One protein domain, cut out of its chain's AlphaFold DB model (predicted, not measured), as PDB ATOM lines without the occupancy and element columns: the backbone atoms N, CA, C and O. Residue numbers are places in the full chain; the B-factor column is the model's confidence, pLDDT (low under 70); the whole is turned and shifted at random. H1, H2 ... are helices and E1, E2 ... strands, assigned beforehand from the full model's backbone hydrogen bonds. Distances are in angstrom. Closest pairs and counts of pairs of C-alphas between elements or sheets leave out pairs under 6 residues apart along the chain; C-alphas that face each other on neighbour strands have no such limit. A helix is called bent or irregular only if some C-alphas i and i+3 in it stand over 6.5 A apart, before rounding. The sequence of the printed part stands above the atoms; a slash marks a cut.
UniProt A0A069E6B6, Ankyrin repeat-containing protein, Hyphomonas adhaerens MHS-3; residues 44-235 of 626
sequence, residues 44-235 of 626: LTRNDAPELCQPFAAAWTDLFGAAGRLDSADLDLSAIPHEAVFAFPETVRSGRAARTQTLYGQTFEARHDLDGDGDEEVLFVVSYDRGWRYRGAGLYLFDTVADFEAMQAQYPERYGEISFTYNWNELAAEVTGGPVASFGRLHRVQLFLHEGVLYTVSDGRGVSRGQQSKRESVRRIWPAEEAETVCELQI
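This is residues 44 to 235 of the 626 residues of the protein "Ankyrin repeat-containing protein" of Hyphomonas adhaerens MHS-3 (UniProt A0A069E6B6). What shape do these atoms make? Two strongly twisted sheets, partly face to face, make a sandwich; helix H1 packs on the far face of the six-stranded sheet, and the helical hairpin H3 H4 covers the far face of the four-stranded one. Residues 93 to 98, of which 96 to 98 belong to H2, stick out. What is it built of? The printed part has 192 residues with four named helices and ten named strands, in the order E1 H1 E2 H2 E3 E4 E5 H3 H4 E6 E7 E8 E9 E10; the class is mixed, and the sheets, E1 E10 E9 E8 E7 E2 and E3 E4 E5 E6, are antiparallel. It is compact, with a radius of gyration of the C-alphas of 16.8 A and spans of 51 by 42 by 29 A.

Where are the elements up to E5? E1 is residues 44 to 47, from C-alpha 44 at (24.317, 21.012, 70.928), H1 50 to 65, 21.8 A long, E2 84 to 88, H2 96 to 100 and E3 107 to 112. E4 is 121 to 130, 28.5 A, and E5 133 to 142, 27.0 A. And after E5? H3 is 145 to 159, 21.7 A, and only just irregular, with C-alphas 153 and 156 7.0 A apart; H4 is 165 to 176, 16.3 A. E6 is 181 to 183, E7 189 to 194, E8 197 to 200, E9 215 to 222, 21.7 A, and E10 228 to 234, ending at C-alpha 234 (19.701, 17.822, 73.565).

How is the larger sheet joined? E7 E8 E9 E10 form a meander, each strand the antiparallel neighbour of the one before, as do E3 E4 E5. Within hydrogen-bond range are N 45 and O 232 of E1 and E10, 2.8 A, and N 86 and O 191 of E2 and E7, 2.9 A. H1 is on this sheet, in two layers, a helix on one face, at a height of 9.3 A over E10 and E9; C-alphas 53 and 231 are the closest of H1 and E10, 5.4 A. What of the other sheet? N 138 of E5 and O 126 of E4 are within hydrogen-bond range, 2.8 A; H3 and H4 are on the same face of this sheet, again two layers, and touch, closest at C-alphas 151 and 171, 6.6 A, at a steep tilt of 44 degrees, opposite ways. How do the sheets meet? Their strands stand at 24 degrees; the closest C-alphas of E2 and E3 are 88 and 108, 6.6 A. Are the helices' backbones whole? Every O i to N i+4 pair is within hydrogen-bond range in H4, against 11 of 12 in H1, 7 of 11 in H3 and 0 of 1 in H2, where 2 of 2 O i to N i+3 pairs are.

How large is it? The two C-alphas farthest apart, of Gly 65 and Glu 157, are 51.6 A apart. Is it continuous? The printed part has no cut; the links H1 to E2 and E8 to E9 are long. Where is confidence low? The mean pLDDT of the printed part is 81.9, and 35 residues are under 70, among them 90 to 102 and 203 to 214.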
ATOM      1  N   LEU A  44      23.798  20.161  69.857       92.56
ATOM      2  CA  LEU A  44      24.317  21.012  70.928       92.56
ATOM      3  C   LEU A  44      23.374  22.192  71.182       92.56
ATOM      4  O   LEU A  44      23.049  22.948  70.267       92.56
ATOM      5  N   THR A  45      22.979  22.368  72.442       92.19
ATOM      6  CA  THR A  45      22.275  23.553  72.958       92.19
ATOM      7  C   THR A  45      23.223  24.524  73.663       92.19
ATOM      8  O   THR A  45      22.928  25.717  73.720       92.19
ATOM      9  N   ARG A  46      24.379  24.042  74.146       93.88
ATOM     10  CA  ARG A  46      25.483  24.851  74.690       93.88
ATOM     11  C   ARG A  46      26.824  24.295  74.207       93.88
ATOM     12  O   ARG A  46      26.997  23.079  74.151       93.88
ATOM     13  N   ASN A  47      27.745  25.184  73.841       96.00
ATOM     14  CA  ASN A  47      29.015  24.849  73.198       96.00
ATOM     15  C   ASN A  47      30.081  25.887  73.583       96.00
ATOM     16  O   ASN A  47      30.434  26.746  72.772       96.00
ATOM     17  N   ASP A  48      30.538  25.838  74.835       96.00
ATOM     18  CA  ASP A  48      31.458  26.845  75.377       96.00
ATOM     19  C   ASP A  48      32.936  26.462  75.165       96.00
ATOM     20  O   ASP A  48      33.795  27.341  75.165       96.00
ATOM     21  N   ALA A  49      33.213  25.174  74.923       94.62
ATOM     22  CA  ALA A  49      34.530  24.601  74.618       94.62
ATOM     23  C   ALA A  49      34.440  23.700  73.365       94.62
ATOM     24  O   ALA A  49      34.245  22.486  73.492       94.62
ATOM     25  N   PRO A  50      34.488  24.255  72.135       95.56
ATOM     26  CA  PRO A  50      34.244  23.506  70.896       95.56
ATOM     27  C   PRO A  50      35.111  22.254  70.710       95.56
ATOM     28  O   PRO A  50      34.625  21.241  70.207       95.56
ATOM     29  N   GLU A  51      36.364  22.306  71.148       94.62
ATOM     30  CA  GLU A  51      37.331  21.207  71.176       94.62
ATOM     31  C   GLU A  51      36.879  19.996  72.011       94.62
ATOM     32  O   GLU A  51      37.186  18.864  71.640       94.62
ATOM     33  N   LEU A  52      36.083  20.209  73.064       94.75
ATOM     34  CA  LEU A  52      35.458  19.148  73.863       94.75
ATOM     35  C   LEU A  52      34.044  18.816  73.370       94.75
ATOM     36  O   LEU A  52      33.660  17.649  73.265       94.75
ATOM     37  N   CYS A  53      33.251  19.840  73.049       95.69
ATOM     38  CA  CYS A  53      31.832  19.677  72.753       95.69
ATOM     39  C   CYS A  53      31.562  19.035  71.389       95.69
ATOM     40  O   CYS A  53      30.565  18.328  71.255       95.69
ATOM     41  N   GLN A  54      32.413  19.254  70.377       95.00
ATOM     42  CA  GLN A  54      32.221  18.639  69.057       95.00
ATOM     43  C   GLN A  54      32.494  17.122  69.088       95.00
ATOM     44  O   GLN A  54      31.611  16.379  68.651       95.00
ATOM     45  N   PRO A  55      33.606  16.612  69.665       94.38
ATOM     46  CA  PRO A  55      33.787  15.171  69.837       94.38
ATOM     47  C   PRO A  55      32.753  14.538  70.779       94.38
ATOM     48  O   PRO A  55      32.274  13.446  70.494       94.38
ATOM     49  N   PHE A  56      32.328  15.231  71.842       92.50
ATOM     50  CA  PHE A  56      31.236  14.767  72.710       92.50
ATOM     51  C   PHE A  56      29.900  14.625  71.959       92.50
ATOM     52  O   PHE A  56      29.200  13.625  72.117       92.50
ATOM     53  N   ALA A  57      29.545  15.598  71.113       92.62
ATOM     54  CA  ALA A  57      28.345  15.528  70.279       92.62
ATOM     55  C   ALA A  57      28.435  14.420  69.219       92.62
ATOM     56  O   ALA A  57      27.435  13.753  68.954       92.62
ATOM     57  N   ALA A  58      29.622  14.192  68.646       92.38
ATOM     58  CA  ALA A  58      29.873  13.078  67.736       92.38
ATOM     59  C   ALA A  58      29.710  11.726  68.452       92.38
ATOM     60  O   ALA A  58      28.899  10.918  68.012       92.38
ATOM     61  N   ALA A  59      30.348  11.529  69.610       89.88
ATOM     62  CA  ALA A  59      30.220  10.312  70.418       89.88
ATOM     63  C   ALA A  59      28.762  10.011  70.809       89.88
ATOM     64  O   ALA A  59      28.323   8.862  70.749       89.88
ATOM     65  N   TRP A  60      27.973  11.038  71.147       87.31
ATOM     66  CA  TRP A  60      26.532  10.878  71.354       87.31
ATOM     67  C   TRP A  60      25.756  10.568  70.078       87.31
ATOM     68  O   TRP A  60      24.788   9.822  70.154       87.31
ATOM     69  N   THR A  61      26.136  11.128  68.928       87.06
ATOM     70  CA  THR A  61      25.494  10.840  67.635       87.06
ATOM     71  C   THR A  61      25.764   9.396  67.211       87.06
ATOM     72  O   THR A  61      24.834   8.690  66.826       87.06
ATOM     73  N   ASP A  62      26.999   8.922  67.378       86.62
ATOM     74  CA  ASP A  62      27.399   7.539  67.115       86.62
ATOM     75  C   ASP A  62      26.701   6.572  68.081       86.62
ATOM     76  O   ASP A  62      26.089   5.596  67.643       86.62
ATOM     77  N   LEU A  63      26.680   6.880  69.386       81.19
ATOM     78  CA  LEU A  63      25.913   6.115  70.374       81.19
ATOM     79  C   LEU A  63      24.407   6.144  70.072       81.19
ATOM     80  O   LEU A  63      23.730   5.146  70.287       81.19
ATOM     81  N   PHE A  64      23.863   7.250  69.556       79.50
ATOM     82  CA  PHE A  64      22.455   7.357  69.168       79.50
ATOM     83  C   PHE A  64      22.141   6.511  67.916       79.50
ATOM     84  O   PHE A  64      21.097   5.860  67.851       79.50
ATOM     85  N   GLY A  65      23.059   6.458  66.949       76.81
ATOM     86  CA  GLY A  65      22.959   5.601  65.765       76.81
ATOM     87  C   GLY A  65      23.182   4.110  66.047       76.81
ATOM     88  O   GLY A  65      22.615   3.268  65.352       76.81
ATOM     89  N   ALA A  66      23.965   3.771  67.074       76.38
ATOM     90  CA  ALA A  66      24.271   2.394  67.450       76.38
ATOM     91  C   ALA A  66      23.037   1.605  67.930       76.38
ATOM     92  O   ALA A  66      22.035   2.171  68.375       76.38
ATOM     93  N   ALA A  67      23.131   0.274  67.880       68.25
ATOM     94  CA  ALA A  67      22.166  -0.624  68.511       68.25
ATOM     95  C   ALA A  67      22.392  -0.694  70.034       68.25
ATOM     96  O   ALA A  67      23.533  -0.652  70.497       68.25
ATOM     97  N   GLY A  68      21.317  -0.846  70.810       67.00
ATOM     98  CA  GLY A  68      21.371  -0.933  72.270       67.00
ATOM     99  C   GLY A  68      21.083   0.391  72.984       67.00
ATOM    100  O   GLY A  68      20.834   1.429  72.376       67.00
ATOM    101  N   ARG A  69      21.076   0.348  74.318       66.19
ATOM    102  CA  ARG A  69      20.531   1.397  75.199       66.19
ATOM    103  C   ARG A  69      21.193   2.778  75.037       66.19
ATOM    104  O   ARG A  69      22.331   2.911  74.602       66.19
ATOM    105  N   LEU A  70      20.466   3.832  75.413       70.69
ATOM    106  CA  LEU A  70      21.006   5.186  75.585       70.69
ATOM    107  C   LEU A  70      21.470   5.349  77.044       70.69
ATOM    108  O   LEU A  70      20.633   5.441  77.945       70.69
ATOM    109  N   ASP A  71      22.781   5.343  77.283       70.75
ATOM    110  CA  ASP A  71      23.392   5.666  78.580       70.75
ATOM    111  C   ASP A  71      24.696   6.433  78.366       70.75
ATOM    112  O   ASP A  71      25.518   6.025  77.550       70.75
ATOM    113  N   SER A  72      24.903   7.502  79.135       71.94
ATOM    114  CA  SER A  72      26.178   8.217  79.167       71.94
ATOM    115  C   SER A  72      27.333   7.282  79.521       71.94
ATOM    116  O   SER A  72      28.397   7.413  78.932       71.94
ATOM    117  N   ALA A  73      27.092   6.274  80.369       69.25
ATOM    118  CA  ALA A  73      28.058   5.238  80.743       69.25
ATOM    119  C   ALA A  73      28.648   4.439  79.562       69.25
ATOM    120  O   ALA A  73      29.702   3.817  79.720       69.25
ATOM    121  N   ASP A  74      27.948   4.396  78.426       73.50
ATOM    122  CA  ASP A  74      28.321   3.658  77.215       73.50
ATOM    123  C   ASP A  74      28.983   4.564  76.149       73.50
ATOM    124  O   ASP A  74      29.298   4.087  75.059       73.50
ATOM    125  N   LEU A  75      29.228   5.849  76.452       79.81
ATOM    126  CA  LEU A  75      29.937   6.773  75.560       79.81
ATOM    127  C   LEU A  75      31.399   6.372  75.356       79.81
ATOM    128  O   LEU A  75      32.149   6.170  76.318       79.81
ATOM    129  N   ASP A  76      31.819   6.372  74.091       84.62
ATOM    130  CA  ASP A  76      33.226   6.347  73.714       84.62
ATOM    131  C   ASP A  76      33.821   7.757  73.841       84.62
ATOM    132  O   ASP A  76      33.486   8.670  73.086       84.62
ATOM    133  N   LEU A  77      34.701   7.939  74.827       84.38
ATOM    134  CA  LEU A  77      35.394   9.205  75.077       84.38
ATOM    135  C   LEU A  77      36.747   9.287  74.344       84.38
ATOM    136  O   LEU A  77      37.432  10.298  74.461       84.38
ATOM    137  N   SER A  78      37.143   8.262  73.574       87.75
ATOM    138  CA  SER A  78      38.468   8.185  72.932       87.75
ATOM    139  C   SER A  78      38.741   9.298  71.912       87.75
ATOM    140  O   SER A  78      39.897   9.652  71.686       87.75
ATOM    141  N   ALA A  79      37.687   9.869  71.320       89.56
ATOM    142  CA  ALA A  79      37.771  10.993  70.389       89.56
ATOM    143  C   ALA A  79      37.800  12.376  71.075       89.56
ATOM    144  O   ALA A  79      38.111  13.370  70.419       89.56
ATOM    145  N   ILE A  80      37.463  12.459  72.368       91.44
ATOM    146  CA  ILE A  80      37.549  13.695  73.155       91.44
ATOM    147  C   ILE A  80      39.018  13.892  73.563       91.44
ATOM    148  O   ILE A  80      39.624  12.930  74.033       91.44
ATOM    149  N   PRO A  81      39.616  15.089  73.427       92.50
ATOM    150  CA  PRO A  81      40.935  15.376  73.988       92.50
ATOM    151  C   PRO A  81      40.981  15.103  75.500       92.50
ATOM    152  O   PRO A  81      40.154  15.626  76.245       92.50
ATOM    153  N   HIS A  82      41.924  14.271  75.946       93.12
ATOM    154  CA  HIS A  82      42.144  13.966  77.360       93.12
ATOM    155  C   HIS A  82      43.576  13.481  77.624       93.12
ATOM    156  O   HIS A  82      44.200  12.872  76.754       93.12
ATOM    157  N   GLU A  83      44.068  13.690  78.845       93.00
ATOM    158  CA  GLU A  83      45.302  13.068  79.346       93.00
ATOM    159  C   GLU A  83      45.018  11.738  80.066       93.00
ATOM    160  O   GLU A  83      45.795  10.789  79.953       93.00
ATOM    161  N   ALA A  84      43.875  11.644  80.757       91.06
ATOM    162  CA  ALA A  84      43.446  10.467  81.514       91.06
ATOM    163  C   ALA A  84      41.917  10.296  81.494       91.06
ATOM    164  O   ALA A  84      41.177  11.270  81.361       91.06
ATOM    165  N   VAL A  85      41.439   9.058  81.665       90.38
ATOM    166  CA  VAL A  85      40.011   8.709  81.789       90.38
ATOM    167  C   VAL A  85      39.818   7.797  82.995       90.38
ATOM    168  O   VAL A  85      40.537   6.812  83.150       90.38
ATOM    169  N   PHE A  86      38.806   8.088  83.811       89.88
ATOM    170  CA  PHE A  86      38.455   7.329  85.010       89.88
ATOM    171  C   PHE A  86      37.010   6.831  84.896       89.88
ATOM    172  O   PHE A  86      36.110   7.598  84.544       89.88
ATOM    173  N   ALA A  87      36.769   5.551  85.186       85.69
ATOM    174  CA  ALA A  87      35.456   4.925  85.041       85.69
ATOM    175  C   ALA A  87      35.118   4.047  86.253       85.69
ATOM    176  O   ALA A  87      35.776   3.043  86.505       85.69
ATOM    177  N   PHE A  88      34.055   4.396  86.979       85.31
ATOM    178  CA  PHE A  88      33.666   3.730  88.224       85.31
ATOM    179  C   PHE A  88      32.232   3.191  88.136       85.31
ATOM    180  O   PHE A  88      31.319   4.008  88.006       85.31
ATOM    181  N   PRO A  89      31.983   1.870  88.229       75.88
ATOM    182  CA  PRO A  89      32.960   0.780  88.299       75.88
ATOM    183  C   PRO A  89      33.672   0.513  86.962       75.88
ATOM    184  O   PRO A  89      33.074   0.646  85.889       75.88
ATOM    185  N   GLU A  90      34.907   0.010  87.045       66.25
ATOM    186  CA  GLU A  90      35.610  -0.640  85.933       66.25
ATOM    187  C   GLU A  90      34.906  -1.960  85.572       66.25
ATOM    188  O   GLU A  90      35.161  -3.019  86.150       66.25
ATOM    189  N   THR A  91      33.956  -1.928  84.635       53.00
ATOM    190  CA  THR A  91      33.191  -3.139  84.302       53.00
ATOM    191  C   THR A  91      33.985  -4.092  83.410       53.00
ATOM    192  O   THR A  91      34.228  -3.793  82.237       53.00
ATOM    193  N   VAL A  92      34.224  -5.311  83.887       44.25
ATOM    194  CA  VAL A  92      34.462  -6.463  83.006       44.25
ATOM    195  C   VAL A  92      33.100  -7.017  82.573       44.25
ATOM    196  O   VAL A  92      32.332  -7.503  83.400       44.25
ATOM    197  N   ARG A  93      32.767  -6.931  81.278       44.72
ATOM    198  CA  ARG A  93      31.478  -7.417  80.750       44.72
ATOM    199  C   ARG A  93      31.480  -8.939  80.562       44.72
ATOM    200  O   ARG A  93      31.821  -9.422  79.484       44.72
ATOM    201  N   SER A  94      31.041  -9.695  81.570       34.81
ATOM    202  CA  SER A  94      30.641 -11.100  81.384       34.81
ATOM    203  C   SER A  94      29.541 -11.571  82.357       34.81
ATOM    204  O   SER A  94      29.706 -11.586  83.575       34.81
ATOM    205  N   GLY A  95      28.414 -12.015  81.784       39.03
ATOM    206  CA  GLY A  95      27.324 -12.740  82.455       39.03
ATOM    207  C   GLY A  95      26.466 -11.948  83.456       39.03
ATOM    208  O   GLY A  95      26.660 -10.751  83.680       39.03
ATOM    209  N   ARG A  96      25.535 -12.665  84.117       34.00
ATOM    210  CA  ARG A  96      24.548 -12.141  85.095       34.00
ATOM    211  C   ARG A  96      25.132 -11.198  86.168       34.00
ATOM    212  O   ARG A  96      24.396 -10.363  86.688       34.00
ATOM    213  N   ALA A  97      26.426 -11.291  86.487       34.94
ATOM    214  CA  ALA A  97      27.115 -10.414  87.440       34.94
ATOM    215  C   ALA A  97      27.199  -8.938  86.989       34.94
ATOM    216  O   ALA A  97      27.197  -8.042  87.831       34.94
ATOM    217  N   ALA A  98      27.205  -8.659  85.680       41.88
ATOM    218  CA  ALA A  98      27.241  -7.289  85.158       41.88
ATOM    219  C   ALA A  98      26.001  -6.459  85.562       41.88
ATOM    220  O   ALA A  98      26.055  -5.232  85.622       41.88
ATOM    221  N   ARG A  99      24.884  -7.125  85.886       43.97
ATOM    222  CA  ARG A  99      23.575  -6.509  86.177       43.97
ATOM    223  C   ARG A  99      23.449  -5.941  87.594       43.97
ATOM    224  O   ARG A  99      22.438  -5.312  87.907       43.97
ATOM    225  N   THR A 100      24.449  -6.151  88.449       41.72
ATOM    226  CA  THR A 100      24.464  -5.693  89.851       41.72
ATOM    227  C   THR A 100      25.644  -4.784  90.202       41.72
ATOM    228  O   THR A 100      25.719  -4.320  91.337       41.72
ATOM    229  N   GLN A 101      26.511  -4.443  89.242       50.66
ATOM    230  CA  GLN A 101      27.554  -3.416  89.398       50.66
ATOM    231  C   GLN A 101      26.959  -1.999  89.275       50.66
ATOM    232  O   GLN A 101      27.287  -1.219  88.388       50.66
ATOM    233  N   THR A 102      26.017  -1.687  90.162       60.16
ATOM    234  CA  THR A 102      25.586  -0.319  90.472       60.16
ATOM    235  C   THR A 102      26.446   0.235  91.595       60.16
ATOM    236  O   THR A 102      26.798  -0.522  92.492       60.16
ATOM    237  N   LEU A 103      26.622   1.558  91.662       72.44
ATOM    238  CA  LEU A 103      27.288   2.208  92.799       72.44
ATOM    239  C   LEU A 103      26.612   1.922  94.162       72.44
ATOM    240  O   LEU A 103      27.239   2.122  95.190       72.44
ATOM    241  N   TYR A 104      25.351   1.464  94.196       75.31
ATOM    242  CA  TYR A 104      24.599   1.139  95.420       75.31
ATOM    243  C   TYR A 104      25.393   0.273  96.414       75.31
ATOM    244  O   TYR A 104      25.724  -0.878  96.126       75.31
ATOM    245  N   GLY A 105      25.618   0.806  97.617       78.75
ATOM    246  CA  GLY A 105      26.367   0.139  98.680       78.75
ATOM    247  C   GLY A 105      27.872   0.011  98.424       78.75
ATOM    248  O   GLY A 105      28.500  -0.826  99.069       78.75
ATOM    249  N   GLN A 106      28.448   0.785  97.496       85.88
ATOM    250  CA  GLN A 106      29.846   0.666  97.070       85.88
ATOM    251  C   GLN A 106      30.618   1.992  97.164       85.88
ATOM    252  O   GLN A 106      30.053   3.089  97.195       85.88
ATOM    253  N   THR A 107      31.941   1.854  97.209       89.62
ATOM    254  CA  THR A 107      32.933   2.934  97.193       89.62
ATOM    255  C   THR A 107      34.021   2.594  96.184       89.62
ATOM    256  O   THR A 107      34.400   1.427  96.077       89.62
ATOM    257  N   PHE A 108      34.548   3.595  95.487       91.50
ATOM    258  CA  PHE A 108      35.636   3.445  94.521       91.50
ATOM    259  C   PHE A 108      36.681   4.532  94.730       91.50
ATOM    260  O   PHE A 108      36.327   5.657  95.070       91.50
ATOM    261  N   GLU A 109      37.945   4.202  94.487       93.06
ATOM    262  CA  GLU A 109      39.061   5.145  94.512       93.06
ATOM    263  C   GLU A 109      39.888   5.030  93.225       93.06
ATOM    264  O   GLU A 109      40.029   3.938  92.670       93.06
ATOM    265  N   ALA A 110      40.437   6.150  92.763       94.19
ATOM    266  CA  ALA A 110      41.583   6.190  91.859       94.19
ATOM    267  C   ALA A 110      42.571   7.247  92.358       94.19
ATOM    268  O   ALA A 110      42.158   8.235  92.965       94.19
ATOM    269  N   ARG A 111      43.858   7.029  92.088       94.62
ATOM    270  CA  ARG A 111      44.947   7.960  92.402       94.62
ATOM    271  C   ARG A 111      45.527   8.486  91.092       94.62
ATOM    272  O   ARG A 111      45.656   7.710  90.138       94.62
ATOM    273  N   HIS A 112      45.788   9.785  91.016       93.62
ATOM    274  CA  HIS A 112      46.370  10.426  89.839       93.62
ATOM    275  C   HIS A 112      46.979  11.771  90.225       93.62
ATOM    276  O   HIS A 112      46.434  12.430  91.094       93.62
ATOM    277  N   ASP A 113      48.042  12.163  89.533       92.50
ATOM    278  CA  ASP A 113      48.595  13.522  89.518       92.50
ATOM    279  C   ASP A 113      47.723  14.371  88.572       92.50
ATOM    280  O   ASP A 113      47.807  14.232  87.346       92.50
ATOM    281  N   LEU A 114      46.765  15.123  89.125       89.00
ATOM    282  CA  LEU A 114      45.767  15.884  88.359       89.00
ATOM    283  C   LEU A 114      46.262  17.272  87.943       89.00
ATOM    284  O   LEU A 114      45.792  17.793  86.924       89.00
ATOM    285  N   ASP A 115      47.158  17.876  88.725       86.62
ATOM    286  CA  ASP A 115      47.638  19.246  88.526       86.62
ATOM    287  C   ASP A 115      49.037  19.332  87.877       86.62
ATOM    288  O   ASP A 115      49.389  20.361  87.284       86.62
ATOM    289  N   GLY A 116      49.784  18.223  87.867       87.12
ATOM    290  CA  GLY A 116      51.099  18.081  87.254       87.12
ATOM    291  C   GLY A 116      52.276  18.437  88.168       87.12
ATOM    292  O   GLY A 116      53.387  18.620  87.647       87.12
ATOM    293  N   ASP A 117      52.074  18.596  89.482       89.06
ATOM    294  CA  ASP A 117      53.145  18.881  90.443       89.06
ATOM    295  C   ASP A 117      53.977  17.642  90.840       89.06
ATOM    296  O   ASP A 117      55.159  17.779  91.192       89.06
ATOM    297  N   GLY A 118      53.417  16.442  90.646       88.75
ATOM    298  CA  GLY A 118      54.058  15.146  90.861       88.75
ATOM    299  C   GLY A 118      53.669  14.410  92.149       88.75
ATOM    300  O   GLY A 118      54.161  13.292  92.345       88.75
ATOM    301  N   ASP A 119      52.822  14.991  93.002       91.81
ATOM    302  CA  ASP A 119      52.100  14.272  94.058       91.81
ATOM    303  C   ASP A 119      50.766  13.693  93.500       91.81
ATOM    304  O   ASP A 119      50.346  14.010  92.392       91.81
ATOM    305  N   GLU A 120      50.126  12.746  94.205       94.00
ATOM    306  CA  GLU A 120      48.859  12.124  93.757       94.00
ATOM    307  C   GLU A 120      47.658  12.619  94.581       94.00
ATOM    308  O   GLU A 120      47.608  12.406  95.802       94.00
ATOM    309  N   GLU A 121      46.627  13.144  93.914       94.31
ATOM    310  CA  GLU A 121      45.291  13.293  94.490       94.31
ATOM    311  C   GLU A 121      44.497  11.977  94.458       94.31
ATOM    312  O   GLU A 121      44.734  11.073  93.646       94.31
ATOM    313  N   VAL A 122      43.484  11.876  95.328       96.44
ATOM    314  CA  VAL A 122      42.562  10.728  95.358       96.44
ATOM    315  C   VAL A 122      41.154  11.131  94.935       96.44
ATOM    316  O   VAL A 122      40.467  11.890  95.622       96.44
ATOM    317  N   LEU A 123      40.688  10.542  93.834       95.31
ATOM    318  CA  LEU A 123      39.304  10.607  93.372       95.31
ATOM    319  C   LEU A 123      38.497   9.517  94.086       95.31
ATOM    320  O   LEU A 123      38.641   8.337  93.766       95.31
ATOM    321  N   PHE A 124      37.632   9.892  95.030       95.88
ATOM    322  CA  PHE A 124      36.848   8.951  95.837       95.88
ATOM    323  C   PHE A 124      35.347   9.059  95.541       95.88
ATOM    324  O   PHE A 124      34.706  10.065  95.845       95.88
ATOM    325  N   VAL A 125      34.761   8.011  94.955       93.38
ATOM    326  CA  VAL A 125      33.328   7.937  94.631       93.38
ATOM    327  C   VAL A 125      32.597   7.098  95.676       93.38
ATOM    328  O   VAL A 125      32.904   5.921  95.858       93.38
ATOM    329  N   VAL A 126      31.578   7.674  96.316       92.31
ATOM    330  CA  VAL A 126      30.776   7.038  97.377       92.31
ATOM    331  C   VAL A 126      29.294   7.110  97.026       92.31
ATOM    332  O   VAL A 126      28.796   8.164  96.635       92.31
ATOM    333  N   SER A 127      28.539   6.023  97.191       89.00
ATOM    334  CA  SER A 127      27.087   6.071  96.985       89.00
ATOM    335  C   SER A 127      26.309   6.728  98.131       89.00
ATOM    336  O   SER A 127      26.595   6.570  99.317       89.00
ATOM    337  N   TYR A 128      25.241   7.432  97.765       84.50
ATOM    338  CA  TYR A 128      24.239   7.981  98.670       84.50
ATOM    339  C   TYR A 128      23.076   7.003  98.840       84.50
ATOM    340  O   TYR A 128      22.091   7.039  98.094       84.50
ATOM    341  N   ASP A 129      23.153   6.157  99.863       77.94
ATOM    342  CA  ASP A 129      22.128   5.154 100.160       77.94
ATOM    343  C   ASP A 129      21.305   5.514 101.400       77.94
ATOM    344  O   ASP A 129      21.798   6.096 102.367       77.94
ATOM    345  N   ARG A 130      20.015   5.156 101.402       68.19
ATOM    346  CA  ARG A 130      19.188   5.154 102.622       68.19
ATOM    347  C   ARG A 130      18.414   3.849 102.733       68.19
ATOM    348  O   ARG A 130      17.355   3.699 102.117       68.19
ATOM    349  N   GLY A 131      18.941   2.918 103.528       68.81
ATOM    350  CA  GLY A 131      18.445   1.543 103.585       68.81
ATOM    351  C   GLY A 131      18.537   0.892 102.205       68.81
ATOM    352  O   GLY A 131      19.520   1.077 101.499       68.81
ATOM    353  N   TRP A 132      17.471   0.221 101.770       58.06
ATOM    354  CA  TRP A 132      17.387  -0.453 100.465       58.06
ATOM    355  C   TRP A 132      17.278   0.482  99.239       58.06
ATOM    356  O   TRP A 132      16.953   0.026  98.142       58.06
ATOM    357  N   ARG A 133      17.480   1.799  99.399       59.78
ATOM    358  CA  ARG A 133      17.254   2.797  98.342       59.78
ATOM    359  C   ARG A 133      18.514   3.594  98.008       59.78
ATOM    360  O   ARG A 133      18.837   4.556  98.706       59.78
ATOM    361  N   TYR A 134      19.090   3.268  96.854       71.31
ATOM    362  CA  TYR A 134      20.041   4.098  96.116       71.31
ATOM    363  C   TYR A 134      19.442   5.477  95.790       71.31
ATOM    364  O   TYR A 134      18.294   5.570  95.328       71.31
ATOM    365  N   ARG A 135      20.198   6.555  96.027       73.94
ATOM    366  CA  ARG A 135      19.828   7.933  95.644       73.94
ATOM    367  C   ARG A 135      20.801   8.577  94.663       73.94
ATOM    368  O   ARG A 135      20.372   9.477  93.947       73.94
ATOM    369  N   GLY A 136      22.040   8.100  94.612       82.56
ATOM    370  CA  GLY A 136      23.065   8.564  93.689       82.56
ATOM    371  C   GLY A 136      24.464   8.385  94.252       82.56
ATOM    372  O   GLY A 136      24.655   7.483  95.061       82.56
ATOM    373  N   ALA A 137      25.422   9.219  93.863       88.12
ATOM    374  CA  ALA A 137      26.788   9.166  94.386       88.12
ATOM    375  C   ALA A 137      27.415  10.560  94.530       88.12
ATOM    376  O   ALA A 137      27.036  11.485  93.815       88.12
ATOM    377  N   GLY A 138      28.361  10.701  95.453       90.69
ATOM    378  CA  GLY A 138      29.254  11.850  95.568       90.69
ATOM    379  C   GLY A 138      30.650  11.471  95.088       90.69
ATOM    380  O   GLY A 138      31.114  10.367  95.372       90.69
ATOM    381  N   LEU A 139      31.300  12.372  94.360       92.88
ATOM    382  CA  LEU A 139      32.739  12.359  94.127       92.88
ATOM    383  C   LEU A 139      33.376  13.368  95.076       92.88
ATOM    384  O   LEU A 139      33.025  14.548  95.065       92.88
ATOM    385  N   TYR A 140      34.319  12.878  95.862       94.38
ATOM    386  CA  TYR A 140      35.184  13.639  96.743       94.38
ATOM    387  C   TYR A 140      36.589  13.637  96.144       94.38
ATOM    388  O   TYR A 140      37.000  12.637  95.551       94.38
ATOM    389  N   LEU A 141      37.303  14.748  96.290       94.06
ATOM    390  CA  LEU A 141      38.693  14.874  95.873       94.06
ATOM    391  C   LEU A 141      39.533  15.158  97.115       94.06
ATOM    392  O   LEU A 141      39.193  16.057  97.879       94.06
ATOM    393  N   PHE A 142      40.582  14.369  97.325       95.50
ATOM    394  CA  PHE A 142      41.545  14.572  98.402       95.50
ATOM    395  C   PHE A 142      42.843  15.095  97.804       95.50
ATOM    396  O   PHE A 142      43.429  14.407  96.970       95.50
ATOM    397  N   ASP A 143      43.291  16.255  98.284       91.44
ATOM    398  CA  ASP A 143      44.528  16.922  97.854       91.44
ATOM    399  C   ASP A 143      45.779  16.050  98.067       91.44
ATOM    400  O   ASP A 143      46.791  16.250  97.410       91.44
ATOM    401  N   THR A 144      45.735  15.074  98.987       94.62
ATOM    402  CA  THR A 144      46.814  14.094  99.158       94.62
ATOM    403  C   THR A 144      46.298  12.685  99.452       94.62
ATOM    404  O   THR A 144      45.305  12.477 100.160       94.62
ATOM    405  N   VAL A 145      47.065  11.683  99.010       96.19
ATOM    406  CA  VAL A 145      46.947  10.284  99.464       96.19
ATOM    407  C   VAL A 145      46.960  10.156 100.994       96.19
ATOM    408  O   VAL A 145      46.241   9.323 101.548       96.19
ATOM    409  N   ALA A 146      47.758  10.968 101.694       96.12
ATOM    410  CA  ALA A 146      47.913  10.870 103.144       96.12
ATOM    411  C   ALA A 146      46.623  11.243 103.897       96.12
ATOM    412  O   ALA A 146      46.265  10.565 104.863       96.12
ATOM    413  N   ASP A 147      45.901  12.267 103.437       95.94
ATOM    414  CA  ASP A 147      44.624  12.683 104.028       95.94
ATOM    415  C   ASP A 147      43.526  11.637 103.791       95.94
ATOM    416  O   ASP A 147      42.728  11.342 104.686       95.94
ATOM    417  N   PHE A 148      43.527  11.006 102.613       97.00
ATOM    418  CA  PHE A 148      42.620   9.906 102.296       97.00
ATOM    419  C   PHE A 148      42.880   8.660 103.159       97.00
ATOM    420  O   PHE A 148      41.949   8.103 103.748       97.00
ATOM    421  N   GLU A 149      44.138   8.238 103.303       96.44
ATOM    422  CA  GLU A 149      44.502   7.086 104.141       96.44
ATOM    423  C   GLU A 149      44.248   7.371 105.636       96.44
ATOM    424  O   GLU A 149      43.757   6.502 106.366       96.44
ATOM    425  N   ALA A 150      44.464   8.613 106.090       95.31
ATOM    426  CA  ALA A 150      44.094   9.059 107.434       95.31
ATOM    427  C   ALA A 150      42.571   9.074 107.661       95.31
ATOM    428  O   ALA A 150      42.110   8.769 108.765       95.31
ATOM    429  N   MET A 151      41.766   9.388 106.639       95.38
ATOM    430  CA  MET A 151      40.308   9.251 106.686       95.38
ATOM    431  C   MET A 151      39.890   7.772 106.773       95.38
ATOM    432  O   MET A 151      39.079   7.414 107.630       95.38
ATOM    433  N   GLN A 152      40.458   6.895 105.937       93.62
ATOM    434  CA  GLN A 152      40.154   5.458 105.957       93.62
ATOM    435  C   GLN A 152      40.465   4.818 107.320       93.62
ATOM    436  O   GLN A 152      39.660   4.034 107.829       93.62
ATOM    437  N   ALA A 153      41.579   5.199 107.951       93.50
ATOM    438  CA  ALA A 153      41.980   4.702 109.267       93.50
ATOM    439  C   ALA A 153      40.980   5.038 110.394       93.50
ATOM    440  O   ALA A 153      40.842   4.262 111.338       93.50
ATOM    441  N   GLN A 154      40.241   6.150 110.292       91.62
ATOM    442  CA  GLN A 154      39.241   6.553 111.292       91.62
ATOM    443  C   GLN A 154      37.956   5.712 111.246       91.62
ATOM    444  O   GLN A 154      37.196   5.689 112.220       91.62
ATOM    445  N   TYR A 155      37.682   5.019 110.133       90.00
ATOM    446  CA  TYR A 155      36.403   4.334 109.935       90.00
ATOM    447  C   TYR A 155      36.109   3.257 110.994       90.00
ATOM    448  O   TYR A 155      35.038   3.322 111.614       90.00
ATOM    449  N   PRO A 156      37.010   2.286 111.265       88.25
ATOM    450  CA  PRO A 156      36.716   1.205 112.203       88.25
ATOM    451  C   PRO A 156      36.608   1.705 113.646       88.25
ATOM    452  O   PRO A 156      35.837   1.154 114.428       88.25
ATOM    453  N   GLU A 157      37.335   2.771 113.997       87.62
ATOM    454  CA  GLU A 157      37.293   3.378 115.331       87.62
ATOM    455  C   GLU A 157      35.965   4.103 115.599       87.62
ATOM    456  O   GLU A 157      35.428   4.023 116.706       87.62
ATOM    457  N   ARG A 158      35.414   4.791 114.588       90.25
ATOM    458  CA  ARG A 158      34.190   5.600 114.719       90.25
ATOM    459  C   ARG A 158      32.899   4.808 114.479       90.25
ATOM    460  O   ARG A 158      31.887   5.112 115.110       90.25
ATOM    461  N   TYR A 159      32.924   3.799 113.602       88.12
ATOM    462  CA  TYR A 159      31.720   3.076 113.155       88.12
ATOM    463  C   TYR A 159      31.775   1.546 113.323       88.12
ATOM    464  O   TYR A 159      30.743   0.885 113.184       88.12
ATOM    465  N   GLY A 160      32.933   0.973 113.665       85.69
ATOM    466  CA  GLY A 160      33.123  -0.474 113.794       85.69
ATOM    467  C   GLY A 160      33.278  -1.204 112.453       85.69
ATOM    468  O   GLY A 160      33.513  -0.602 111.409       85.69
ATOM    469  N   GLU A 161      33.153  -2.534 112.486       75.25
ATOM    470  CA  GLU A 161      33.423  -3.413 111.331       75.25
ATOM    471  C   GLU A 161      32.333  -3.384 110.239       75.25
ATOM    472  O   GLU A 161      32.574  -3.816 109.112       75.25
ATOM    473  N   ILE A 162      31.120  -2.904 110.544       71.69
ATOM    474  CA  ILE A 162      30.004  -2.905 109.584       71.69
ATOM    475  C   ILE A 162      30.040  -1.623 108.748       71.69
ATOM    476  O   ILE A 162      29.580  -0.564 109.178       71.69
ATOM    477  N   SER A 163      30.552  -1.748 107.524       72.94
ATOM    478  CA  SER A 163      30.638  -0.649 106.564       72.94
ATOM    479  C   SER A 163      29.270  -0.278 105.970       72.94
ATOM    480  O   SER A 163      28.624  -1.085 105.301       72.94
ATOM    481  N   PHE A 164      28.852   0.971 106.176       80.94
ATOM    482  CA  PHE A 164      27.770   1.646 105.458       80.94
ATOM    483  C   PHE A 164      28.301   2.870 104.699       80.94
ATOM    484  O   PHE A 164      29.089   3.660 105.225       80.94
ATOM    485  N   THR A 165      27.808   3.076 103.477       83.88
ATOM    486  CA  THR A 165      28.222   4.159 102.564       83.88
ATOM    487  C   THR A 165      27.864   5.555 103.065       83.88
ATOM    488  O   THR A 165      28.623   6.494 102.846       83.88
ATOM    489  N   TYR A 166      26.780   5.718 103.830       84.25
ATOM    490  CA  TYR A 166      26.471   6.993 104.492       84.25
ATOM    491  C   TYR A 166      27.626   7.484 105.391       84.25
ATOM    492  O   TYR A 166      27.982   8.657 105.325       84.25
ATOM    493  N   ASN A 167      28.270   6.590 106.145       90.50
ATOM    494  CA  ASN A 167      29.376   6.951 107.038       90.50
ATOM    495  C   ASN A 167      30.628   7.391 106.250       90.50
ATOM    496  O   ASN A 167      31.364   8.264 106.698       90.50
ATOM    497  N   TRP A 168      30.857   6.809 105.063       92.94
ATOM    498  CA  TRP A 168      31.939   7.221 104.160       92.94
ATOM    499  C   TRP A 168      31.708   8.624 103.592       92.94
ATOM    500  O   TRP A 168      32.648   9.407 103.528       92.94
ATOM    501  N   ASN A 169      30.459   8.969 103.257       91.75
ATOM    502  CA  ASN A 169      30.105  10.333 102.847       91.75
ATOM    503  C   ASN A 169      30.321  11.349 103.985       91.75
ATOM    504  O   ASN A 169      30.738  12.473 103.721       91.75
ATOM    505  N   GLU A 170      30.034  10.966 105.239       92.19
ATOM    506  CA  GLU A 170      30.263  11.810 106.423       92.19
ATOM    507  C   GLU A 170      31.762  12.087 106.623       92.19
ATOM    508  O   GLU A 170      32.159  13.247 106.670       92.19
ATOM    509  N   LEU A 171      32.605  11.045 106.646       94.38
ATOM    510  CA  LEU A 171      34.057  11.205 106.802       94.38
ATOM    511  C   LEU A 171      34.710  11.967 105.641       94.38
ATOM    512  O   LEU A 171      35.541  12.840 105.876       94.38
ATOM    513  N   ALA A 172      34.337  11.664 104.396       95.31
ATOM    514  CA  ALA A 172      34.922  12.338 103.242       95.31
ATOM    515  C   ALA A 172      34.565  13.834 103.229       95.31
ATOM    516  O   ALA A 172      35.428  14.666 102.957       95.31
ATOM    517  N   ALA A 173      33.329  14.194 103.595       94.88
ATOM    518  CA  ALA A 173      32.911  15.591 103.717       94.88
ATOM    519  C   ALA A 173      33.588  16.337 104.885       94.88
ATOM    520  O   ALA A 173      33.790  17.544 104.782       94.88
ATOM    521  N   GLU A 174      33.953  15.651 105.975       95.19
ATOM    522  CA  GLU A 174      34.712  16.258 107.083       95.19
ATOM    523  C   GLU A 174      36.144  16.651 106.685       95.19
ATOM    524  O   GLU A 174      36.658  17.638 107.209       95.19
ATOM    525  N   VAL A 175      36.771  15.912 105.762       94.62
ATOM    526  CA  VAL A 175      38.140  16.185 105.285       94.62
ATOM    527  C   VAL A 175      38.148  17.166 104.111       94.62
ATOM    528  O   VAL A 175      38.857  18.164 104.144       94.62
ATOM    529  N   THR A 176      37.325  16.914 103.092       93.25
ATOM    530  CA  THR A 176      37.326  17.665 101.816       93.25
ATOM    531  C   THR A 176      36.407  18.895 101.819       93.25
ATOM    532  O   THR A 176      36.332  19.630 100.840       93.25
ATOM    533  N   GLY A 177      35.635  19.107 102.891       91.94
ATOM    534  CA  GLY A 177      34.593  20.138 102.965       91.94
ATOM    535  C   GLY A 177      33.301  19.800 102.204       91.94
ATOM    536  O   GLY A 177      32.287  20.474 102.397       91.94
ATOM    537  N   GLY A 178      33.297  18.747 101.379       91.19
ATOM    538  CA  GLY A 178      32.133  18.286 100.626       91.19
ATOM    539  C   GLY A 178      32.503  17.631  99.287       91.19
ATOM    540  O   GLY A 178      33.663  17.606  98.896       91.19
ATOM    541  N   PRO A 179      31.519  17.076  98.563       91.31
ATOM    542  CA  PRO A 179      31.752  16.476  97.253       91.31
ATOM    543  C   PRO A 179      31.938  17.550  96.164       91.31
ATOM    544  O   PRO A 179      31.052  18.383  95.970       91.31
ATOM    545  N   VAL A 180      33.018  17.468  95.377       89.75
ATOM    546  CA  VAL A 180      33.254  18.336  94.199       89.75
ATOM    547  C   VAL A 180      32.221  18.105  93.087       89.75
ATOM    548  O   VAL A 180      31.873  19.009  92.327       89.75
ATOM    549  N   ALA A 181      31.655  16.897  93.017       88.44
ATOM    550  CA  ALA A 181      30.505  16.601  92.175       88.44
ATOM    551  C   ALA A 181      29.522  15.673  92.892       88.44
ATOM    552  O   ALA A 181      29.900  14.691  93.526       88.44
ATOM    553  N   SER A 182      28.228  15.963  92.759       86.69
ATOM    554  CA  SER A 182      27.155  15.060  93.179       86.69
ATOM    555  C   SER A 182      26.343  14.616  91.975       86.69
ATOM    556  O   SER A 182      25.911  15.429  91.154       86.69
ATOM    557  N   PHE A 183      26.103  13.315  91.915       81.00
ATOM    558  CA  PHE A 183      25.395  12.640  90.850       81.00
ATOM    559  C   PHE A 183      24.099  12.020  91.386       81.00
ATOM    560  O   PHE A 183      24.045  11.529  92.517       81.00
ATOM    561  N   GLY A 184      23.042  12.018  90.569       75.19
ATOM    562  CA  GLY A 184      21.808  11.282  90.849       75.19
ATOM    563  C   GLY A 184      21.985   9.767  90.693       75.19
ATOM    564  O   GLY A 184      23.072   9.234  90.879       75.19
ATOM    565  N   ARG A 185      20.914   9.031  90.383       70.62
ATOM    566  CA  ARG A 185      20.990   7.565  90.250       70.62
ATOM    567  C   ARG A 185      21.547   7.203  88.876       70.62
ATOM    568  O   ARG A 185      20.862   7.491  87.906       70.62
ATOM    569  N   LEU A 186      22.711   6.553  88.841       71.44
ATOM    570  CA  LEU A 186      23.409   6.031  87.653       71.44
ATOM    571  C   LEU A 186      24.111   4.698  87.944       71.44
ATOM    572  O   LEU A 186      24.295   4.307  89.096       71.44
ATOM    573  N   HIS A 187      24.522   4.012  86.878       66.44
ATOM    574  CA  HIS A 187      25.316   2.787  86.967       66.44
ATOM    575  C   HIS A 187      26.825   3.052  87.022       66.44
ATOM    576  O   HIS A 187      27.524   2.317  87.712       66.44
ATOM    577  N   ARG A 188      27.315   4.091  86.329       78.25
ATOM    578  CA  ARG A 188      28.745   4.402  86.204       78.25
ATOM    579  C   ARG A 188      29.019   5.904  86.183       78.25
ATOM    580  O   ARG A 188      28.342   6.624  85.454       78.25
ATOM    581  N   VAL A 189      30.034   6.343  86.926       84.12
ATOM    582  CA  VAL A 189      30.660   7.666  86.767       84.12
ATOM    583  C   VAL A 189      31.784   7.552  85.738       84.12
ATOM    584  O   VAL A 189      32.634   6.672  85.867       84.12
ATOM    585  N   GLN A 190      31.806   8.442  84.749       88.00
ATOM    586  CA  GLN A 190      32.935   8.657  83.843       88.00
ATOM    587  C   GLN A 190      33.483  10.071  84.019       88.00
ATOM    588  O   GLN A 190      32.737  11.057  83.947       88.00
ATOM    589  N   LEU A 191      34.791  10.149  84.236       90.62
ATOM    590  CA  LEU A 191      35.568  11.376  84.357       90.62
ATOM    591  C   LEU A 191      36.695  11.364  83.321       90.62
ATOM    592  O   LEU A 191      37.178  10.291  82.955       90.62
ATOM    593  N   PHE A 192      37.148  12.535  82.891       93.44
ATOM    594  CA  PHE A 192      38.369  12.669  82.097       93.44
ATOM    595  C   PHE A 192      39.122  13.945  82.478       93.44
ATOM    596  O   PHE A 192      38.503  14.946  82.841       93.44
ATOM    597  N   LEU A 193      40.450  13.892  82.419       94.12
ATOM    598  CA  LEU A 193      41.333  15.042  82.609       94.12
ATOM    599  C   LEU A 193      41.627  15.659  81.238       94.12
ATOM    600  O   LEU A 193      41.944  14.910  80.312       94.12
ATOM    601  N   HIS A 194      41.485  16.978  81.098       94.00
ATOM    602  CA  HIS A 194      41.955  17.716  79.925       94.00
ATOM    603  C   HIS A 194      42.578  19.061  80.325       94.00
ATOM    604  O   HIS A 194      41.924  19.863  80.990       94.00
ATOM    605  N   GLU A 195      43.824  19.310  79.914       91.88
ATOM    606  CA  GLU A 195      44.632  20.497  80.251       91.88
ATOM    607  C   GLU A 195      44.693  20.795  81.766       91.88
ATOM    608  O   GLU A 195      44.629  21.950  82.188       91.88
ATOM    609  N   GLY A 196      44.799  19.751  82.600       89.69
ATOM    610  CA  GLY A 196      44.817  19.890  84.067       89.69
ATOM    611  C   GLY A 196      43.462  20.298  84.664       89.69
ATOM    612  O   GLY A 196      43.386  20.822  85.771       89.69
ATOM    613  N   VAL A 197      42.371  20.104  83.920       92.38
ATOM    614  CA  VAL A 197      41.000  20.366  84.365       92.38
ATOM    615  C   VAL A 197      40.213  19.063  84.313       92.38
ATOM    616  O   VAL A 197      40.192  18.372  83.294       92.38
ATOM    617  N   LEU A 198      39.554  18.709  85.416       93.38
ATOM    618  CA  LEU A 198      38.797  17.465  85.513       93.38
ATOM    619  C   LEU A 198      37.349  17.694  85.064       93.38
ATOM    620  O   LEU A 198      36.657  18.596  85.553       93.38
ATOM    621  N   TYR A 199      36.872  16.844  84.160       93.88
ATOM    622  CA  TYR A 199      35.532  16.883  83.583       93.88
ATOM    623  C   TYR A 199      34.757  15.592  83.858       93.88
ATOM    624  O   TYR A 199      35.330  14.535  84.113       93.88
ATOM    625  N   THR A 200      33.430  15.655  83.749       90.44
ATOM    626  CA  THR A 200      32.542  14.487  83.742       90.44
ATOM    627  C   THR A 200      31.495  14.580  82.637       90.44
ATOM    628  O   THR A 200      31.007  15.667  82.323       90.44
ATOM    629  N   VAL A 201      31.123  13.422  82.086       86.56
ATOM    630  CA  VAL A 201      29.955  13.239  81.199       86.56
ATOM    631  C   VAL A 201      28.744  12.643  81.931       86.56
ATOM    632  O   VAL A 201      27.684  12.446  81.342       86.56
ATOM    633  N   SER A 202      28.886  12.327  83.221       77.56
ATOM    634  CA  SER A 202      27.853  11.687  84.032       77.56
ATOM    635  C   SER A 202      27.020  12.745  84.754       77.56
ATOM    636  O   SER A 202      27.310  13.110  85.888       77.56
ATOM    637  N   ASP A 203      25.953  13.245  84.131       64.81
ATOM    638  CA  ASP A 203      25.140  14.324  84.725       64.81
ATOM    639  C   ASP A 203      24.180  13.867  85.852       64.81
ATOM    640  O   ASP A 203      23.531  14.679  86.517       64.81
ATOM    641  N   GLY A 204      24.105  12.555  86.095       55.19
ATOM    642  CA  GLY A 204      23.322  11.962  87.174       55.19
ATOM    643  C   GLY A 204      21.834  11.750  86.890       55.19
ATOM    644  O   GLY A 204      21.103  11.332  87.792       55.19
ATOM    645  N   ARG A 205      21.367  12.013  85.668       55.97
ATOM    646  CA  ARG A 205      19.974  11.787  85.245       55.97
ATOM    647  C   ARG A 205      19.771  10.431  84.554       55.97
ATOM    648  O   ARG A 205      18.628   9.999  84.369       55.97
ATOM    649  N   GLY A 206      20.863   9.742  84.219       48.84
ATOM    650  CA  GLY A 206      20.880   8.420  83.592       48.84
ATOM    651  C   GLY A 206      20.424   7.283  84.514       48.84
ATOM    652  O   GLY A 206      21.210   6.758  85.287       48.84
ATOM    653  N   VAL A 207      19.185   6.814  84.316       47.53
ATOM    654  CA  VAL A 207      18.525   5.652  84.964       47.53
ATOM    655  C   VAL A 207      17.735   5.941  86.257       47.53
ATOM    656  O   VAL A 207      17.956   5.403  87.345       47.53
ATOM    657  N   SER A 208      16.615   6.646  86.076       38.31
ATOM    658  CA  SER A 208      15.359   6.282  86.750       38.31
ATOM    659  C   SER A 208      14.493   5.463  85.790       38.31
ATOM    660  O   SER A 208      14.388   5.801  84.611       38.31
ATOM    661  N   ARG A 209      13.855   4.384  86.273       45.00
ATOM    662  CA  ARG A 209      12.927   3.549  85.487       45.00
ATOM    663  C   ARG A 209      11.755   4.393  84.990       45.00
ATOM    664  O   ARG A 209      10.747   4.531  85.670       45.00
ATOM    665  N   GLY A 210      11.904   4.917  83.777       48.03
ATOM    666  CA  GLY A 210      11.057   5.981  83.260       48.03
ATOM    667  C   GLY A 210      11.598   7.352  83.644       48.03
ATOM    668  O   GLY A 210      11.378   7.806  84.761       48.03
ATOM    669  N   GLN A 211      12.213   7.985  82.642       52.16
ATOM    670  CA  GLN A 211      12.229   9.430  82.423       52.16
ATOM    671  C   GLN A 211      13.120  10.285  83.328       52.16
ATOM    672  O   GLN A 211      12.998  10.276  84.549       52.16
ATOM    673  N   GLN A 212      13.975  11.088  82.683       48.22
ATOM    674  CA  GLN A 212      13.820  12.555  82.641       48.22
ATOM    675  C   GLN A 212      14.951  13.262  81.874       48.22
ATOM    676  O   GLN A 212      14.769  14.421  81.500       48.22
ATOM    677  N   SER A 213      16.086  12.602  81.600       56.22
ATOM    678  CA  SER A 213      17.171  13.243  80.848       56.22
ATOM    679  C   SER A 213      16.801  13.462  79.383       56.22
ATOM    680  O   SER A 213      16.853  12.556  78.556       56.22
ATOM    681  N   LYS A 214      16.379  14.691  79.073       69.31
ATOM    682  CA  LYS A 214      16.230  15.194  77.698       69.31
ATOM    683  C   LYS A 214      17.540  15.758  77.148       69.31
ATOM    684  O   LYS A 214      17.631  16.055  75.958       69.31
ATOM    685  N   ARG A 215      18.527  15.935  78.027       80.00
ATOM    686  CA  ARG A 215      19.807  16.572  77.759       80.00
ATOM    687  C   ARG A 215      20.915  15.841  78.478       80.00
ATOM    688  O   ARG A 215      20.678  15.345  79.567       80.00
ATOM    689  N   GLU A 216      22.097  15.863  77.901       85.75
ATOM    690  CA  GLU A 216      23.316  15.310  78.478       85.75
ATOM    691  C   GLU A 216      24.379  16.409  78.463       85.75
ATOM    692  O   GLU A 216      24.294  17.350  77.664       85.75
ATOM    693  N   SER A 217      25.352  16.349  79.369       88.31
ATOM    694  CA  SER A 217      26.305  17.450  79.528       88.31
ATOM    695  C   SER A 217      27.724  17.005  79.837       88.31
ATOM    696  O   SER A 217      27.937  16.052  80.582       88.31
ATOM    697  N   VAL A 218      28.685  17.762  79.304       92.19
ATOM    698  CA  VAL A 218      30.058  17.788  79.820       92.19
ATOM    699  C   VAL A 218      30.096  18.863  80.894       92.19
ATOM    700  O   VAL A 218      29.723  20.014  80.633       92.19
ATOM    701  N   ARG A 219      30.539  18.503  82.096       91.50
ATOM    702  CA  ARG A 219      30.697  19.432  83.217       91.50
ATOM    703  C   ARG A 219      32.145  19.459  83.681       91.50
ATOM    704  O   ARG A 219      32.710  18.400  83.929       91.50
ATOM    705  N   ARG A 220      32.713  20.652  83.841       92.88
ATOM    706  CA  ARG A 220      33.963  20.880  84.574       92.88
ATOM    707  C   ARG A 220      33.675  20.702  86.062       92.88
ATOM    708  O   ARG A 220      32.763  21.353  86.561       92.88
ATOM    709  N   ILE A 221      34.415  19.838  86.749       90.12
ATOM    710  CA  ILE A 221      34.181  19.496  88.164       90.12
ATOM    711  C   ILE A 221      35.308  19.931  89.104       90.12
ATOM    712  O   ILE A 221      35.057  20.113  90.285       90.12
ATOM    713  N   TRP A 222      36.521  20.139  88.592       90.06
ATOM    714  CA  TRP A 222      37.659  20.669  89.348       90.06
ATOM    715  C   TRP A 222      38.586  21.433  88.381       90.06
ATOM    716  O   TRP A 222      38.695  20.999  87.230       90.06
ATOM    717  N   PRO A 223      39.195  22.575  88.764       82.31
ATOM    718  CA  PRO A 223      39.208  23.219  90.090       82.31
ATOM    719  C   PRO A 223      38.021  24.173  90.366       82.31
ATOM    720  O   PRO A 223      38.174  25.204  91.017       82.31
ATOM    721  N   ALA A 224      36.828  23.888  89.837       71.19
ATOM    722  CA  ALA A 224      35.645  24.723  90.058       71.19
ATOM    723  C   ALA A 224      35.022  24.514  91.457       71.19
ATOM    724  O   ALA A 224      34.869  23.378  91.893       71.19
ATOM    725  N   GLU A 225      34.590  25.599  92.120       69.00
ATOM    726  CA  GLU A 225      33.847  25.542  93.400       69.00
ATOM    727  C   GLU A 225      32.497  24.806  93.270       69.00
ATOM    728  O   GLU A 225      32.045  24.148  94.204       69.00
ATOM    729  N   GLU A 226      31.859  24.899  92.100       72.31
ATOM    730  CA  GLU A 226      30.685  24.111  91.724       72.31
ATOM    731  C   GLU A 226      30.839  23.583  90.292       72.31
ATOM    732  O   GLU A 226      31.354  24.265  89.405       72.31
ATOM    733  N   ALA A 227      30.337  22.372  90.044       81.38
ATOM    734  CA  ALA A 227      30.477  21.707  88.754       81.38
ATOM    735  C   ALA A 227      29.708  22.412  87.609       81.38
ATOM    736  O   ALA A 227      28.480  22.299  87.489       81.38
ATOM    737  N   GLU A 228      30.432  23.083  86.715       88.69
ATOM    738  CA  GLU A 228      29.901  23.932  85.643       88.69
ATOM    739  C   GLU A 228      29.687  23.159  84.333       88.69
ATOM    740  O   GLU A 228      30.600  22.518  83.822       88.69
ATOM    741  N   THR A 229      28.498  23.258  83.733       91.31
ATOM    742  CA  THR A 229      28.228  22.740  82.378       91.31
ATOM    743  C   THR A 229      28.981  23.540  81.317       91.31
ATOM    744  O   THR A 229      28.770  24.741  81.212       91.31
ATOM    745  N   VAL A 230      29.776  22.868  80.485       93.94
ATOM    746  CA  VAL A 230      30.542  23.472  79.375       93.94
ATOM    747  C   VAL A 230      29.939  23.094  78.016       93.94
ATOM    748  O   VAL A 230      29.830  23.920  77.110       93.94
ATOM    749  N   CYS A 231      29.450  21.857  77.905       93.56
ATOM    750  CA  CYS A 231      28.691  21.367  76.759       93.56
ATOM    751  C   CYS A 231      27.313  20.916  77.234       93.56
ATOM    752  O   CYS A 231      27.214  20.199  78.228       93.56
ATOM    753  N   GLU A 232      26.259  21.281  76.512       91.62
ATOM    754  CA  GLU A 232      24.916  20.738  76.719       91.62
ATOM    755  C   GLU A 232      24.397  20.237  75.374       91.62
ATOM    756  O   GLU A 232      24.440  20.957  74.374       91.62
ATOM    757  N   LEU A 233      23.941  18.989  75.348       88.12
ATOM    758  CA  LEU A 233      23.443  18.303  74.167       88.12
ATOM    759  C   LEU A 233      21.993  17.899  74.411       88.12
ATOM    760  O   LEU A 233      21.705  17.189  75.371       88.12
ATOM    761  N   GLN A 234      21.075  18.305  73.541       85.94
ATOM    762  CA  GLN A 234      19.701  17.822  73.565       85.94
ATOM    763  C   GLN A 234      19.669  16.435  72.901       85.94
ATOM    764  O   GLN A 234      19.904  16.324  71.703       85.94
ATOM    765  N   ILE A 235      19.385  15.382  73.675       80.44
ATOM    766  CA  ILE A 235      19.359  13.972  73.217       80.44
ATOM    767  C   ILE A 235      17.942  13.428  72.980       80.44
ATOM    768  O   ILE A 235      17.773  12.300  72.516       80.44
TER     769      ILE A 235